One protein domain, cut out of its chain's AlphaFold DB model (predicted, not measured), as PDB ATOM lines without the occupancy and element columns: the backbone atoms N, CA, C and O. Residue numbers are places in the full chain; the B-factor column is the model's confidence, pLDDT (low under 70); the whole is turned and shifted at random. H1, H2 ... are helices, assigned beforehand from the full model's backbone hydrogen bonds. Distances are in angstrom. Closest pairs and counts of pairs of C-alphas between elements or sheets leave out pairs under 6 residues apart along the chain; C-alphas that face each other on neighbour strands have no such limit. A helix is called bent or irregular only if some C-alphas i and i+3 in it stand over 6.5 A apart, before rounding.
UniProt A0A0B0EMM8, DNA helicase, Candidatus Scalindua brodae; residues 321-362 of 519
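What this domain is: This is residues 321 to 362 of the 519 residues of the protein "DNA helicase" of Candidatus Scalindua brodae (UniProt A0A0B0EMM8). Two helices, H1 and H2, pack on each other and cross at a steep tilt, and a long link of residues 335 to 349 makes a wide loop from the end of H1 back to the start of H2. Residues 333 to 340 and 344 to 349 stick out. The printed part has 42 residues, with two named helices, H1 then H2, and no named strand; the class is all helix. It is compact, with a radius of gyration of the C-alphas of 10.0 A, and only just elongated, spanning 27 by 18 by 14 A.

Where its parts are: H1, residues 321 to 334, measures 20.0 A from C-alpha 321 at (-32.460, 40.295, 26.265) to C-alpha 334. H2, residues 350 to 360, measures 16.5 A and ends at C-alpha 360 at (-41.207, 32.340, 21.120). H2 is neither bent nor irregular, but only just: C-alphas 350 and 353 are 6.2 A apart.

How they stand to each other: H1 and H2 touch, with the C-alphas of Tyr 324 and Ile 354 closest at 5.2 A. They run the same way at a steep tilt of 56 degrees. Every O i to N i+4 pair of H1 is within hydrogen-bond range, and 6 of 7 in H2.

The domain as a whole: The C-alphas farthest apart, of Ser 336 and Asn 347, are 27.5 A apart. The link from H1 to H2 is long. The printed part has no cut, and no printed residue is under 70 in pLDDT.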
ATOM      1  N   PHE A 321     -31.256  40.570  27.047       93.25
ATOM      2  CA  PHE A 321     -32.460  40.295  26.265       93.25
ATOM      3  C   PHE A 321     -32.227  40.488  24.756       93.25
ATOM      4  O   PHE A 321     -32.690  39.675  23.950       93.25
ATOM      5  N   GLU A 322     -31.460  41.513  24.368       95.56
ATOM      6  CA  GLU A 322     -31.083  41.749  22.969       95.56
ATOM      7  C   GLU A 322     -30.196  40.622  22.440       95.56
ATOM      8  O   GLU A 322     -30.445  40.099  21.350       95.56
ATOM      9  N   GLN A 323     -29.211  40.194  23.239       95.88
ATOM     10  CA  GLN A 323     -28.355  39.056  22.913       95.88
ATOM     11  C   GLN A 323     -29.189  37.792  22.660       95.88
ATOM     12  O   GLN A 323     -29.027  37.139  21.627       95.88
ATOM     13  N   TYR A 324     -30.104  37.446  23.571       95.44
ATOM     14  CA  TYR A 324     -30.922  36.235  23.458       95.44
ATOM     15  C   TYR A 324     -31.848  36.268  22.244       95.44
ATOM     16  O   TYR A 324     -31.927  35.291  21.491       95.44
ATOM     17  N   SER A 325     -32.492  37.410  22.010       94.19
ATOM     18  CA  SER A 325     -33.363  37.626  20.855       94.19
ATOM     19  C   SER A 325     -32.584  37.510  19.545       94.19
ATOM     20  O   SER A 325     -33.005  36.811  18.618       94.19
ATOM     21  N   LYS A 326     -31.398  38.133  19.470       95.88
ATOM     22  CA  LYS A 326     -30.558  38.108  18.269       95.88
ATOM     23  C   LYS A 326     -30.024  36.711  17.966       95.88
ATOM     24  O   LYS A 326     -30.080  36.297  16.808       95.88
ATOM     25  N   VAL A 327     -29.552  35.979  18.977       95.25
ATOM     26  CA  VAL A 327     -29.099  34.585  18.826       95.25
ATOM     27  C   VAL A 327     -30.243  33.703  18.324       95.25
ATOM     28  O   VAL A 327     -30.068  32.972  17.351       95.25
ATOM     29  N   SER A 328     -31.431  33.823  18.919       95.56
ATOM     30  CA  SER A 328     -32.606  33.036  18.521       95.56
ATOM     31  C   SER A 328     -33.015  33.317  17.068       95.56
ATOM     32  O   SER A 328     -33.254  32.388  16.295       95.56
ATOM     33  N   TYR A 329     -33.008  34.590  16.654       95.69
ATOM     34  CA  TYR A 329     -33.269  34.974  15.265       95.69
ATOM     35  C   TYR A 329     -32.203  34.438  14.301       95.69
ATOM     36  O   TYR A 329     -32.531  33.956  13.219       95.69
ATOM     37  N   MET A 330     -30.923  34.485  14.684       95.06
ATOM     38  CA  MET A 330     -29.840  33.936  13.868       95.06
ATOM     39  C   MET A 330     -29.980  32.431  13.651       95.06
ATOM     40  O   MET A 330     -29.753  31.973  12.534       95.06
ATOM     41  N   ILE A 331     -30.366  31.682  14.684       95.19
ATOM     42  CA  ILE A 331     -30.624  30.242  14.571       95.19
ATOM     43  C   ILE A 331     -31.801  30.004  13.622       95.19
ATOM     44  O   ILE A 331     -31.707  29.183  12.717       95.19
ATOM     45  N   LYS A 332     -32.885  30.782  13.744       95.06
ATOM     46  CA  LYS A 332     -34.024  30.686  12.817       95.06
ATOM     47  C   LYS A 332     -33.631  30.933  11.361       95.06
ATOM     48  O   LYS A 332     -34.110  30.233  10.478       95.06
ATOM     49  N   ALA A 333     -32.817  31.959  11.124       94.25
ATOM     50  CA  ALA A 333     -32.507  32.448   9.786       94.25
ATOM     51  C   ALA A 333     -31.445  31.613   9.056       94.25
ATOM     52  O   ALA A 333     -31.483  31.534   7.833       94.25
ATOM     53  N   ASN A 334     -30.494  31.016   9.784       89.31
ATOM     54  CA  ASN A 334     -29.315  30.379   9.186       89.31
ATOM     55  C   ASN A 334     -29.308  28.847   9.288       89.31
ATOM     56  O   ASN A 334     -28.385  28.215   8.776       89.31
ATOM     57  N   SER A 335     -30.290  28.239   9.954       88.25
ATOM     58  CA  SER A 335     -30.297  26.795  10.207       88.25
ATOM     59  C   SER A 335     -31.431  26.111   9.458       88.25
ATOM     60  O   SER A 335     -32.604  26.319   9.754       88.25
ATOM     61  N   SER A 336     -31.069  25.257   8.500       85.56
ATOM     62  CA  SER A 336     -32.000  24.338   7.835       85.56
ATOM     63  C   SER A 336     -32.335  23.124   8.707       85.56
ATOM     64  O   SER A 336     -33.426  22.570   8.599       85.56
ATOM     65  N   ASN A 337     -31.410  22.735   9.585       92.81
ATOM     66  CA  ASN A 337     -31.560  21.668  10.563       92.81
ATOM     67  C   ASN A 337     -31.085  22.163  11.936       92.81
ATOM     68  O   ASN A 337     -29.930  22.559  12.098       92.81
ATOM     69  N   TYR A 338     -31.974  22.151  12.930       93.25
ATOM     70  CA  TYR A 338     -31.649  22.631  14.275       93.25
ATOM     71  C   TYR A 338     -30.750  21.666  15.058       93.25
ATOM     72  O   TYR A 338     -30.068  22.108  15.980       93.25
ATOM     73  N   ASP A 339     -30.678  20.389  14.665       92.12
ATOM     74  CA  ASP A 339     -29.792  19.409  15.308       92.12
ATOM     75  C   ASP A 339     -28.298  19.691  15.053       92.12
ATOM     76  O   ASP A 339     -27.443  19.227  15.810       92.12
ATOM     77  N   ASP A 340     -27.978  20.500  14.036       92.12
ATOM     78  CA  ASP A 340     -26.608  20.915  13.707       92.12
ATOM     79  C   ASP A 340     -26.141  22.143  14.515       92.12
ATOM     80  O   ASP A 340     -25.002  22.598  14.377       92.12
ATOM     81  N   VAL A 341     -27.008  22.691  15.376       94.38
ATOM     82  CA  VAL A 341     -26.736  23.895  16.168       94.38
ATOM     83  C   VAL A 341     -26.588  23.554  17.644       94.38
ATOM     84  O   VAL A 341     -27.470  22.973  18.271       94.38
ATOM     85  N   ALA A 342     -25.489  24.012  18.242       94.88
ATOM     86  CA  ALA A 342     -25.283  23.971  19.684       94.88
ATOM     87  C   ALA A 342     -25.038  25.381  20.231       94.88
ATOM     88  O   ALA A 342     -24.190  26.113  19.722       94.88
ATOM     89  N   VAL A 343     -25.744  25.737  21.306       94.12
ATOM     90  CA  VAL A 343     -25.489  26.958  22.085       94.12
ATOM     91  C   VAL A 343     -24.749  26.564  23.358       94.12
ATOM     92  O   VAL A 343     -25.247  25.758  24.144       94.12
ATOM     93  N   ILE A 344     -23.551  27.117  23.550       94.25
ATOM     94  CA  ILE A 344     -22.686  26.832  24.701       94.25
ATOM     95  C   ILE A 344     -22.593  28.093  25.557       94.25
ATOM     96  O   ILE A 344     -22.347  29.184  25.048       94.25
ATOM     97  N   PHE A 345     -22.781  27.938  26.861       91.44
ATOM     98  CA  PHE A 345     -22.760  29.019  27.843       91.44
ATOM     99  C   PHE A 345     -21.913  28.620  29.053       91.44
ATOM    100  O   PHE A 345     -21.750  27.438  29.353       91.44
ATOM    101  N   ARG A 346     -21.379  29.617  29.771       91.12
ATOM    102  CA  ARG A 346     -20.522  29.385  30.943       91.12
ATOM    103  C   ARG A 346     -21.298  28.884  32.163       91.12
ATOM    104  O   ARG A 346     -20.763  28.069  32.914       91.12
ATOM    105  N   ASN A 347     -22.519  29.387  32.354       88.25
ATOM    106  CA  ASN A 347     -23.370  29.126  33.514       88.25
ATOM    107  C   ASN A 347     -24.771  28.698  33.068       88.25
ATOM    108  O   ASN A 347     -25.329  29.268  32.134       88.25
ATOM    109  N   ASN A 348     -25.373  27.748  33.787       87.50
ATOM    110  CA  ASN A 348     -26.705  27.222  33.468       87.50
ATOM    111  C   ASN A 348     -27.820  28.281  33.498       87.50
ATOM    112  O   ASN A 348     -28.815  28.106  32.805       87.50
ATOM    113  N   SER A 349     -27.669  29.367  34.261       86.19
ATOM    114  CA  SER A 349     -28.650  30.462  34.309       86.19
ATOM    115  C   SER A 349     -28.802  31.194  32.971       86.19
ATOM    116  O   SER A 349     -29.873  31.709  32.674       86.19
ATOM    117  N   SER A 350     -27.769  31.201  32.123       88.56
ATOM    118  CA  SER A 350     -27.836  31.825  30.794       88.56
ATOM    119  C   SER A 350     -28.735  31.062  29.816       88.56
ATOM    120  O   SER A 350     -29.131  31.616  28.794       88.56
ATOM    121  N   ALA A 351     -29.052  29.797  30.102       90.44
ATOM    122  CA  ALA A 351     -29.887  28.979  29.233       90.44
ATOM    123  C   ALA A 351     -31.353  29.432  29.233       90.44
ATOM    124  O   ALA A 351     -31.998  29.346  28.193       90.44
ATOM    125  N   ASP A 352     -31.862  29.942  30.360       89.88
ATOM    126  CA  ASP A 352     -33.287  30.254  30.530       89.88
ATOM    127  C   ASP A 352     -33.761  31.303  29.509       89.88
ATOM    128  O   ASP A 352     -34.796  31.132  28.862       89.88
ATOM    129  N   GLY A 353     -32.968  32.361  29.306       91.94
ATOM    130  CA  GLY A 353     -33.281  33.418  28.342       91.94
ATOM    131  C   GLY A 353     -33.184  32.968  26.882       91.94
ATOM    132  O   GLY A 353     -34.016  33.353  26.062       91.94
ATOM    133  N   ILE A 354     -32.223  32.095  26.559       93.12
ATOM    134  CA  ILE A 354     -32.112  31.489  25.224       93.12
ATOM    135  C   ILE A 354     -33.298  30.555  24.953       93.12
ATOM    136  O   ILE A 354     -33.902  30.632  23.888       93.12
ATOM    137  N   GLU A 355     -33.671  29.695  25.906       93.75
ATOM    138  CA  GLU A 355     -34.815  28.784  25.761       93.75
ATOM    139  C   GLU A 355     -36.131  29.545  25.569       93.75
ATOM    140  O   GLU A 355     -36.966  29.122  24.769       93.75
ATOM    141  N   ALA A 356     -36.315  30.669  26.269       93.25
ATOM    142  CA  ALA A 356     -37.470  31.542  26.079       93.25
ATOM    143  C   ALA A 356     -37.516  32.117  24.652       93.25
ATOM    144  O   ALA A 356     -38.519  31.935  23.962       93.25
ATOM    145  N   GLY A 357     -36.413  32.708  24.174       95.00
ATOM    146  CA  GLY A 357     -36.339  33.283  22.825       95.00
ATOM    147  C   GLY A 357     -36.523  32.252  21.703       95.00
ATOM    148  O   GLY A 357     -37.222  32.505  20.722       95.00
ATOM    149  N   LEU A 358     -35.962  31.046  21.855       95.31
ATOM    150  CA  LEU A 358     -36.172  29.949  20.903       95.31
ATOM    151  C   LEU A 358     -37.636  29.490  20.881       95.31
ATOM    152  O   LEU A 358     -38.202  29.284  19.805       95.31
ATOM    153  N   ARG A 359     -38.268  29.382  22.057       95.31
ATOM    154  CA  ARG A 359     -39.672  28.975  22.194       95.31
ATOM    155  C   ARG A 359     -40.631  29.977  21.561       95.31
ATOM    156  O   ARG A 359     -41.544  29.551  20.860       95.31
ATOM    157  N   GLU A 360     -40.412  31.276  21.757       95.62
ATOM    158  CA  GLU A 360     -41.207  32.340  21.120       95.62
ATOM    159  C   GLU A 360     -41.171  32.255  19.591       95.62
ATOM    160  O   GLU A 360     -42.163  32.515  18.913       95.62
ATOM    161  N   LEU A 361     -40.036  31.830  19.036       95.75
ATOM    162  CA  LEU A 361     -39.852  31.669  17.598       95.75
ATOM    163  C   LEU A 361     -40.320  30.315  17.047       95.75
ATOM    164  O   LEU A 361     -40.240  30.124  15.825       95.75
ATOM    165  N   GLY A 362     -40.807  29.414  17.908       94.75
ATOM    166  CA  GLY A 362     -41.242  28.061  17.557       94.75
ATOM    167  C   GLY A 362     -40.092  27.095  17.251       94.75
ATOM    168  O   GLY A 362     -40.299  26.117  16.538       94.75
TER     169      GLY A 362